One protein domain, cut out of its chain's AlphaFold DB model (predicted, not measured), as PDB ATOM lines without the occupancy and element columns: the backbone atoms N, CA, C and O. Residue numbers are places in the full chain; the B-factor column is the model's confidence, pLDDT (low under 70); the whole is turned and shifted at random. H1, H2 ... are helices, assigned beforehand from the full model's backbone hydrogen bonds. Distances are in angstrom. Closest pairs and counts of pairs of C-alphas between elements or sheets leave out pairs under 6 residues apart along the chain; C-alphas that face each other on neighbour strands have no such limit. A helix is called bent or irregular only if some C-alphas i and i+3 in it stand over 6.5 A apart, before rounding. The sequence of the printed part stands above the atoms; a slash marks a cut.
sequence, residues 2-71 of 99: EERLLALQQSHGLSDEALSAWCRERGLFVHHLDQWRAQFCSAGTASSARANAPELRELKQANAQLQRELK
ATOM      1  N   GLU A   2      76.884  68.618 -97.860       86.69
ATOM      2  CA  GLU A   2      77.247  69.964 -98.320       86.69
ATOM      3  C   GLU A   2      78.002  69.970 -99.659       86.69
ATOM      4  O   GLU A   2      77.591  70.656-100.586       86.69
ATOM      5  N   GLU A   3      78.995  69.093 -99.834       89.62
ATOM      6  CA  GLU A   3      79.724  68.951-101.106       89.62
ATOM      7  C   GLU A   3      78.829  68.557-102.291       89.62
ATOM      8  O   GLU A   3      79.016  69.048-103.401       89.62
ATOM      9  N   ARG A   4      77.823  67.697-102.069       91.00
ATOM     10  CA  ARG A   4      76.874  67.280-103.120       91.00
ATOM     11  C   ARG A   4      75.937  68.422-103.500       91.00
ATOM     12  O   ARG A   4      75.614  68.580-104.671       91.00
ATOM     13  N   LEU A   5      75.516  69.221-102.519       91.38
ATOM     14  CA  LEU A   5      74.709  70.416-102.759       91.38
ATOM     15  C   LEU A   5      75.513  71.474-103.526       91.38
ATOM     16  O   LEU A   5      75.035  72.016-104.517       91.38
ATOM     17  N   LEU A   6      76.758  71.709-103.115       93.62
ATOM     18  CA  LEU A   6      77.666  72.649-103.764       93.62
ATOM     19  C   LEU A   6      77.992  72.217-105.201       93.62
ATOM     20  O   LEU A   6      77.995  73.043-106.110       93.62
ATOM     21  N   ALA A   7      78.174  70.914-105.432       92.19
ATOM     22  CA  ALA A   7      78.307  70.337-106.764       92.19
ATOM     23  C   ALA A   7      77.069  70.600-107.641       92.19
ATOM     24  O   ALA A   7      77.211  71.008-108.794       92.19
ATOM     25  N   LEU A   8      75.857  70.421-107.104       92.94
ATOM     26  CA  LEU A   8      74.607  70.714-107.817       92.94
ATOM     27  C   LEU A   8      74.441  72.204-108.131       92.94
ATOM     28  O   LEU A   8      73.931  72.543-109.194       92.94
ATOM     29  N   GLN A   9      74.882  73.084-107.231       93.31
ATOM     30  CA  GLN A   9      74.844  74.530-107.437       93.31
ATOM     31  C   GLN A   9      75.856  74.982-108.498       93.31
ATOM     32  O   GLN A   9      75.522  75.788-109.358       93.31
ATOM     33  N   GLN A  10      77.082  74.458-108.462       92.19
ATOM     34  CA  GLN A  10      78.142  74.818-109.411       92.19
ATOM     35  C   GLN A  10      77.884  74.288-110.824       92.19
ATOM     36  O   GLN A  10      78.267  74.928-111.796       92.19
ATOM     37  N   SER A  11      77.233  73.129-110.936       91.38
ATOM     38  CA  SER A  11      76.850  72.539-112.223       91.38
ATOM     39  C   SER A  11      75.539  73.098-112.791       91.38
ATOM     40  O   SER A  11      75.153  72.764-113.911       91.38
ATOM     41  N   HIS A  12      74.836  73.952-112.041       88.50
ATOM     42  CA  HIS A  12      73.550  74.501-112.449       88.50
ATOM     43  C   HIS A  12      73.704  75.497-113.610       88.50
ATOM     44  O   HIS A  12      74.363  76.525-113.474       88.50
ATOM     45  N   GLY A  13      73.034  75.227-114.733       88.25
ATOM     46  CA  GLY A  13      73.000  76.123-115.896       88.25
ATOM     47  C   GLY A  13      74.166  75.969-116.876       88.25
ATOM     48  O   GLY A  13      74.252  76.743-117.828       88.25
ATOM     49  N   LEU A  14      75.046  74.981-116.679       91.88
ATOM     50  CA  LEU A  14      76.030  74.588-117.690       91.88
ATOM     51  C   LEU A  14      75.325  73.958-118.905       91.88
ATOM     52  O   LEU A  14      74.313  73.273-118.745       91.88
ATOM     53  N   SER A  15      75.869  74.165-120.111       92.00
ATOM     54  CA  SER A  15      75.454  73.394-121.292       92.00
ATOM     55  C   SER A  15      75.849  71.926-121.134       92.00
ATOM     56  O   SER A  15      76.689  71.596-120.297       92.00
ATOM     57  N   ASP A  16      75.283  71.039-121.946       88.19
ATOM     58  CA  ASP A  16      75.514  69.596-121.810       88.19
ATOM     59  C   ASP A  16      76.996  69.206-122.021       88.19
ATOM     60  O   ASP A  16      77.546  68.373-121.288       88.19
ATOM     61  N   GLU A  17      77.706  69.883-122.939       90.69
ATOM     62  CA  GLU A  17      79.151  69.682-123.116       90.69
ATOM     63  C   GLU A  17      79.958  70.186-121.913       90.69
ATOM     64  O   GLU A  17      80.864  69.496-121.435       90.69
ATOM     65  N   ALA A  18      79.622  71.375-121.401       90.88
ATOM     66  CA  ALA A  18      80.308  71.983-120.263       90.88
ATOM     67  C   ALA A  18      80.059  71.199-118.966       90.88
ATOM     68  O   ALA A  18      80.975  71.013-118.165       90.88
ATOM     69  N   LEU A  19      78.846  70.678-118.787       92.06
ATOM     70  CA  LEU A  19      78.473  69.808-117.681       92.06
ATOM     71  C   LEU A  19      79.263  68.498-117.726       92.06
ATOM     72  O   LEU A  19      79.827  68.076-116.717       92.06
ATOM     73  N   SER A  20      79.366  67.884-118.906       90.62
ATOM     74  CA  SER A  20      80.138  66.657-119.102       90.62
ATOM     75  C   SER A  20      81.629  66.857-118.818       90.62
ATOM     76  O   SER A  20      82.249  66.003-118.181       90.62
ATOM     77  N   ALA A  21      82.210  67.980-119.249       93.56
ATOM     78  CA  ALA A  21      83.597  68.332-118.948       93.56
ATOM     79  C   ALA A  21      83.813  68.558-117.442       93.56
ATOM     80  O   ALA A  21      84.686  67.929-116.843       93.56
ATOM     81  N   TRP A  22      82.948  69.356-116.813       95.00
ATOM     82  CA  TRP A  22      82.979  69.639-115.377       95.00
ATOM     83  C   TRP A  22      82.852  68.368-114.524       95.00
ATOM     84  O   TRP A  22      83.548  68.198-113.521       95.00
ATOM     85  N   CYS A  23      81.988  67.434-114.936       93.44
ATOM     86  CA  CYS A  23      81.857  66.129-114.297       93.44
ATOM     87  C   CYS A  23      83.162  65.326-114.390       93.44
ATOM     88  O   CYS A  23      83.620  64.799-113.375       93.44
ATOM     89  N   ARG A  24      83.798  65.274-115.568       93.75
ATOM     90  CA  ARG A  24      85.056  64.534-115.784       93.75
ATOM     91  C   ARG A  24      86.208  65.079-114.946       93.75
ATOM     92  O   ARG A  24      86.922  64.286-114.341       93.75
ATOM     93  N   GLU A  25      86.348  66.401-114.851       93.50
ATOM     94  CA  GLU A  25      87.369  67.057-114.014       93.50
ATOM     95  C   GLU A  25      87.264  66.670-112.535       93.50
ATOM     96  O   GLU A  25      88.256  66.668-111.809       93.50
ATOM     97  N   ARG A  26      86.059  66.310-112.086       90.56
ATOM     98  CA  ARG A  26      85.758  65.970-110.691       90.56
ATOM     99  C   ARG A  26      85.590  64.472-110.448       90.56
ATOM    100  O   ARG A  26      85.232  64.083-109.340       90.56
ATOM    101  N   GLY A  27      85.817  63.634-111.463       92.56
ATOM    102  CA  GLY A  27      85.596  62.185-111.373       92.56
ATOM    103  C   GLY A  27      84.125  61.802-111.169       92.56
ATOM    104  O   GLY A  27      83.821  60.761-110.589       92.56
ATOM    105  N   LEU A  28      83.203  62.659-111.608       93.44
ATOM    106  CA  LEU A  28      81.761  62.479-111.503       93.44
ATOM    107  C   LEU A  28      81.149  62.150-112.866       93.44
ATOM    108  O   LEU A  28      81.750  62.329-113.922       93.44
ATOM    109  N   PHE A  29      79.899  61.705-112.826       92.25
ATOM    110  CA  PHE A  29      79.064  61.485-113.997       92.25
ATOM    111  C   PHE A  29      77.767  62.265-113.822       92.25
ATOM    112  O   PHE A  29      77.319  62.475-112.695       92.25
ATOM    113  N   VAL A  30      77.139  62.634-114.935       91.12
ATOM    114  CA  VAL A  30      75.882  63.398-114.939       91.12
ATOM    115  C   VAL A  30      74.792  62.687-114.127       91.12
ATOM    116  O   VAL A  30      74.157  63.303-113.277       91.12
ATOM    117  N   HIS A  31      74.680  61.360-114.257       91.12
ATOM    118  CA  HIS A  31      73.696  60.577-113.502       91.12
ATOM    119  C   HIS A  31      73.869  60.667-111.972       91.12
ATOM    120  O   HIS A  31      72.891  60.521-111.240       91.12
ATOM    121  N   HIS A  32      75.085  60.924-111.467       92.69
ATOM    122  CA  HIS A  32      75.300  61.154-110.036       92.69
ATOM    123  C   HIS A  32      74.639  62.460-109.586       92.69
ATOM    124  O   HIS A  32      74.023  62.501-108.523       92.69
ATOM    125  N   LEU A  33      74.726  63.515-110.403       92.50
ATOM    126  CA  LEU A  33      74.066  64.791-110.127       92.50
ATOM    127  C   LEU A  33      72.544  64.621-110.148       92.50
ATOM    128  O   LEU A  33      71.866  65.079-109.230       92.50
ATOM    129  N   ASP A  34      72.005  63.898-111.127       90.75
ATOM    130  CA  ASP A  34      70.564  63.632-111.198       90.75
ATOM    131  C   ASP A  34      70.069  62.822-110.001       90.75
ATOM    132  O   ASP A  34      69.048  63.153-109.392       90.75
ATOM    133  N   GLN A  35      70.835  61.808-109.596       91.12
ATOM    134  CA  GLN A  35      70.533  61.022-108.409       91.12
ATOM    135  C   GLN A  35      70.538  61.889-107.145       91.12
ATOM    136  O   GLN A  35      69.628  61.781-106.323       91.12
ATOM    137  N   TRP A  36      71.536  62.757-106.965       92.50
ATOM    138  CA  TRP A  36      71.601  63.630-105.792       92.50
ATOM    139  C   TRP A  36      70.481  64.662-105.792       92.50
ATOM    140  O   TRP A  36      69.874  64.888-104.748       92.50
ATOM    141  N   ARG A  37      70.148  65.237-106.950       89.56
ATOM    142  CA  ARG A  37      69.003  66.140-107.111       89.56
ATOM    143  C   ARG A  37      67.709  65.452-106.689       89.56
ATOM    144  O   ARG A  37      66.980  65.986-105.857       89.56
ATOM    145  N   ALA A  38      67.469  64.242-107.195       88.31
ATOM    146  CA  ALA A  38      66.310  63.441-106.823       88.31
ATOM    147  C   ALA A  38      66.281  63.164-105.314       88.31
ATOM    148  O   ALA A  38      65.247  63.369-104.685       88.31
ATOM    149  N   GLN A  39      67.417  62.787-104.718       86.94
ATOM    150  CA  GLN A  39      67.533  62.548-103.277       86.94
ATOM    151  C   GLN A  39      67.224  63.797-102.445       86.94
ATOM    152  O   GLN A  39      66.489  63.688-101.468       86.94
ATOM    153  N   PHE A  40      67.735  64.975-102.817       85.88
ATOM    154  CA  PHE A  40      67.435  66.222-102.107       85.88
ATOM    155  C   PHE A  40      65.950  66.592-102.208       85.88
ATOM    156  O   PHE A  40      65.344  66.960-101.203       85.88
ATOM    157  N   CYS A  41      65.337  66.431-103.382       84.38
ATOM    158  CA  CYS A  41      63.911  66.699-103.574       84.38
ATOM    159  C   CYS A  41      63.008  65.662-102.876       84.38
ATOM    160  O   CYS A  41      61.931  66.011-102.396       84.38
ATOM    161  N   SER A  42      63.431  64.397-102.787       77.88
ATOM    162  CA  SER A  42      62.642  63.313-102.186       77.88
ATOM    163  C   SER A  42      62.868  63.126-100.684       77.88
ATOM    164  O   SER A  42      62.053  62.492-100.011       77.88
ATOM    165  N   ALA A  43      63.976  63.632-100.132       65.38
ATOM    166  CA  ALA A  43      64.320  63.457 -98.719       65.38
ATOM    167  C   ALA A  43      63.262  64.062 -97.779       65.38
ATOM    168  O   ALA A  43      62.979  63.487 -96.727       65.38
ATOM    169  N   GLY A  44      62.624  65.167 -98.181       60.38
ATOM    170  CA  GLY A  44      61.541  65.788 -97.413       60.38
ATOM    171  C   GLY A  44      60.241  64.980 -97.422       60.38
ATOM    172  O   GLY A  44      59.561  64.886 -96.404       60.38
ATOM    173  N   THR A  45      59.900  64.339 -98.540       60.78
ATOM    174  CA  THR A  45      58.604  63.667 -98.720       60.78
ATOM    175  C   THR A  45      58.587  62.246 -98.164       60.78
ATOM    176  O   THR A  45      57.628  61.862 -97.498       60.78
ATOM    177  N   ALA A  46      59.649  61.462 -98.366       60.19
ATOM    178  CA  ALA A  46      59.680  60.063 -97.929       60.19
ATOM    179  C   ALA A  46      59.867  59.897 -96.407       60.19
ATOM    180  O   ALA A  46      59.334  58.948 -95.826       60.19
ATOM    181  N   SER A  47      60.613  60.803 -95.766       59.41
ATOM    182  CA  SER A  47      60.845  60.776 -94.315       59.41
ATOM    183  C   SER A  47      59.639  61.327 -93.544       59.41
ATOM    184  O   SER A  47      59.152  60.689 -92.612       59.41
ATOM    185  N   SER A  48      59.072  62.449 -94.006       59.56
ATOM    186  CA  SER A  48      57.898  63.070 -93.380       59.56
ATOM    187  C   SER A  48      56.643  62.197 -93.487       59.56
ATOM    188  O   SER A  48      55.917  62.037 -92.509       59.56
ATOM    189  N   ALA A  49      56.416  61.537 -94.631       61.25
ATOM    190  CA  ALA A  49      55.256  60.660 -94.803       61.25
ATOM    191  C   ALA A  49      55.279  59.430 -93.876       61.25
ATOM    192  O   ALA A  49      54.226  58.979 -93.427       61.25
ATOM    193  N   ARG A  50      56.467  58.883 -93.576       61.88
ATOM    194  CA  ARG A  50      56.614  57.729 -92.673       61.88
ATOM    195  C   ARG A  50      56.529  58.130 -91.201       61.88
ATOM    196  O   ARG A  50      55.911  57.405 -90.429       61.88
ATOM    197  N   ALA A  51      57.112  59.272 -90.836       62.84
ATOM    198  CA  ALA A  51      57.065  59.800 -89.474       62.84
ATOM    199  C   ALA A  51      55.643  60.220 -89.061       62.84
ATOM    200  O   ALA A  51      55.224  59.936 -87.946       62.84
ATOM    201  N   ASN A  52      54.871  60.798 -89.986       71.38
ATOM    202  CA  ASN A  52      53.539  61.339 -89.694       71.38
ATOM    203  C   ASN A  52      52.403  60.311 -89.855       71.38
ATOM    204  O   ASN A  52      51.238  60.624 -89.620       71.38
ATOM    205  N   ALA A  53      52.703  59.081 -90.284       80.25
ATOM    206  CA  ALA A  53      51.704  58.032 -90.478       80.25
ATOM    207  C   ALA A  53      50.900  57.663 -89.205       80.25
ATOM    208  O   ALA A  53      49.672  57.551 -89.319       80.25
ATOM    209  N   PRO A  54      51.515  57.469 -88.015       86.56
ATOM    210  CA  PRO A  54      50.766  57.185 -86.788       86.56
ATOM    211  C   PRO A  54      49.920  58.380 -86.336       86.56
ATOM    212  O   PRO A  54      48.720  58.213 -86.129       86.56
ATOM    213  N   GLU A  55      50.490  59.586 -86.298       87.25
ATOM    214  CA  GLU A  55      49.773  60.812 -85.910       87.25
ATOM    215  C   GLU A  55      48.574  61.086 -86.826       87.25
ATOM    216  O   GLU A  55      47.474  61.388 -86.366       87.25
ATOM    217  N   LEU A  56      48.735  60.895 -88.140       88.62
ATOM    218  CA  LEU A  56      47.638  61.036 -89.094       88.62
ATOM    219  C   LEU A  56      46.528  60.004 -88.851       88.62
ATOM    220  O   LEU A  56      45.349  60.294 -89.069       88.62
ATOM    221  N   ARG A  57      46.881  58.786 -88.429       91.81
ATOM    222  CA  ARG A  57      45.907  57.737 -88.114       91.81
ATOM    223  C   ARG A  57      45.144  58.064 -86.834       91.81
ATOM    224  O   ARG A  57      43.923  57.923 -86.829       91.81
ATOM    225  N   GLU A  58      45.837  58.522 -85.799       94.56
ATOM    226  CA  GLU A  58      45.231  58.981 -84.546       94.56
ATOM    227  C   GLU A  58      44.295  60.165 -84.789       94.56
ATOM    228  O   GLU A  58      43.131  60.123 -84.389       94.56
ATOM    229  N   LEU A  59      44.741  61.163 -85.557       95.19
ATOM    230  CA  LEU A  59      43.931  62.325 -85.910       95.19
ATOM    231  C   LEU A  59      42.660  61.924 -86.673       95.19
ATOM    232  O   LEU A  59      41.573  62.419 -86.379       95.19
ATOM    233  N   LYS A  60      42.767  60.987 -87.626       95.88
ATOM    234  CA  LYS A  60      41.605  60.450 -88.355       95.88
ATOM    235  C   LYS A  60      40.625  59.725 -87.432       95.88
ATOM    236  O   LYS A  60      39.415  59.882 -87.595       95.88
ATOM    237  N   GLN A  61      41.122  58.938 -86.479       97.31
ATOM    238  CA  GLN A  61      40.274  58.238 -85.511       97.31
ATOM    239  C   GLN A  61      39.566  59.214 -84.572       97.31
ATOM    240  O   GLN A  61      38.352  59.109 -84.397       97.31
ATOM    241  N   ALA A  62      40.296  60.194 -84.034       97.31
ATOM    242  CA  ALA A  62      39.734  61.245 -83.194       97.31
ATOM    243  C   ALA A  62      38.653  62.034 -83.946       97.31
ATOM    244  O   ALA A  62      37.560  62.241 -83.424       97.31
ATOM    245  N   ASN A  63      38.909  62.398 -85.205       97.88
ATOM    246  CA  ASN A  63      37.934  63.102 -86.032       97.88
ATOM    247  C   ASN A  63      36.657  62.269 -86.250       97.88
ATOM    248  O   ASN A  63      35.554  62.763 -86.026       97.88
ATOM    249  N   ALA A  64      36.793  60.984 -86.592       97.94
ATOM    250  CA  ALA A  64      35.650  60.092 -86.771       97.94
ATOM    251  C   ALA A  64      34.836  59.905 -85.476       97.94
ATOM    252  O   ALA A  64      33.606  59.834 -85.523       97.94
ATOM    253  N   GLN A  65      35.502  59.841 -84.320       98.00
ATOM    254  CA  GLN A  65      34.836  59.765 -83.021       98.00
ATOM    255  C   GLN A  65      34.057  61.051 -82.720       98.00
ATOM    256  O   GLN A  65      32.865  60.988 -82.412       98.00
ATOM    257  N   LEU A  66      34.691  62.212 -82.898       98.44
ATOM    258  CA  LEU A  66      34.060  63.516 -82.696       98.44
ATOM    259  C   LEU A  66      32.845  63.709 -83.611       98.44
ATOM    260  O   LEU A  66      31.800  64.160 -83.150       98.44
ATOM    261  N   GLN A  67      32.930  63.303 -84.880       98.19
ATOM    262  CA  GLN A  67      31.801  63.369 -85.814       98.19
ATOM    263  C   GLN A  67      30.609  62.508 -85.368       98.19
ATOM    264  O   GLN A  67      29.456  62.922 -85.496       98.19
ATOM    265  N   ARG A  68      30.856  61.309 -84.824       98.31
ATOM    266  CA  ARG A  68      29.784  60.441 -84.305       98.31
ATOM    267  C   ARG A  68      29.110  61.046 -83.082       98.31
ATOM    268  O   ARG A  68      27.884  61.006 -82.977       98.31
ATOM    269  N   GLU A  69      29.898  61.601 -82.168       98.00
ATOM    270  CA  GLU A  69      29.378  62.273 -80.978       98.00
ATOM    271  C   GLU A  69      28.563  63.510 -81.340       98.00
ATOM    272  O   GLU A  69      27.466  63.683 -80.810       98.00
ATOM    273  N   LEU A  70      29.057  64.317 -82.285       98.25
ATOM    274  CA  LEU A  70      28.337  65.463 -82.832       98.25
ATOM    275  C   LEU A  70      26.970  65.027 -83.369       98.25
ATOM    276  O   LEU A  70      25.946  65.516 -82.901       98.25
ATOM    277  N   LYS A  71      26.936  64.013 -84.243       98.12
ATOM    278  CA  LYS A  71      25.691  63.504 -84.835       98.12
ATOM    279  C   LYS A  71      24.698  63.002 -83.783       98.12
ATOM    280  O   LYS A  71      23.492  63.208 -83.911       98.12
TER     281      LYS A  71
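AT A GLANCE: This is residues 2 to 71 of the 99 residues of the protein "Mobile element protein" of Caballeronia sordidicola (UniProt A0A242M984). A small head of three helical pieces, H1, H2 and the first arm of the bent helix H3, sends out a long helical arm: the rest of H3 and then H4, with residues 41 to 71 sticking out free. In the head, H1 and H2 each meet the H3a arm and stay away from each other, and the free arm makes most of the length. The printed part has 70 residues with four named helices, in the order H1, H2, H3, H4, and no named strand; the class is all helix. The whole is extended, with a radius of gyration of the C-alphas of 21.8 A and spans of 67 by 18 by 16 A.

IN THESE COORDINATES: Begin with the longest helix, H3, residues 30 to 51; find its C-alpha 30 at (75.882, 63.398, -114.939). By its hydrogen bonds it was assigned as one helix, but it is bent: C-alphas 41 and 44 are 6.7 A apart. Its arms are H3a, residues 30 to 41, 16.8 A long, and H3b, residues 44 to 51, 10.9 A long. After Asn 52 look for H4, residues 53 to 71, 27.2 A from first to last C-alpha; its last C-alpha, C-alpha 71, is at (25.691, 63.504, -84.835). Back at the first printed residues, H1 covers residues 2 to 10, 12.1 A, from C-alpha 2 at (77.247, 69.964, -98.320). H2 covers residues 16 to 25, 14.4 A.

HOW THE PARTS SIT: Start from H3a, which touches H1 with its residues 33 to 37 alone; the closest C-alphas, of Leu 8 and Leu 33, are 6.4 A apart. The two run opposite ways at a steep tilt of 66 degrees. With residue 30 alone H3a only just touches H2, with 3 pairs of C-alphas within 8 A, the closest being those of Cys 23 and Val 30 at 6.6 A; their lines are about perpendicular, at 85 degrees. H1 and H2 are apart. Going outward, H3b stands to H3a at a steep tilt of 48 degrees, and H3b and H4 meet only through their link. H4 is apart from H1, H2 and H3a. In the backbone, every O i to N i+4 pair is within hydrogen-bond range in H1, H2, H3a and H4, against 3 of 4 in H3b.

THE WHOLE: The two C-alphas farthest apart are those of Glu 25 and Lys 71, 68.3 A. Without the free residues 41 to 71, the body spans 24 by 19 by 16 A. The three links are tight, and the printed part has no cut. In the B-factor column the mean pLDDT of the printed part is 87.7; look at residues 43 to 51 for the values under 70.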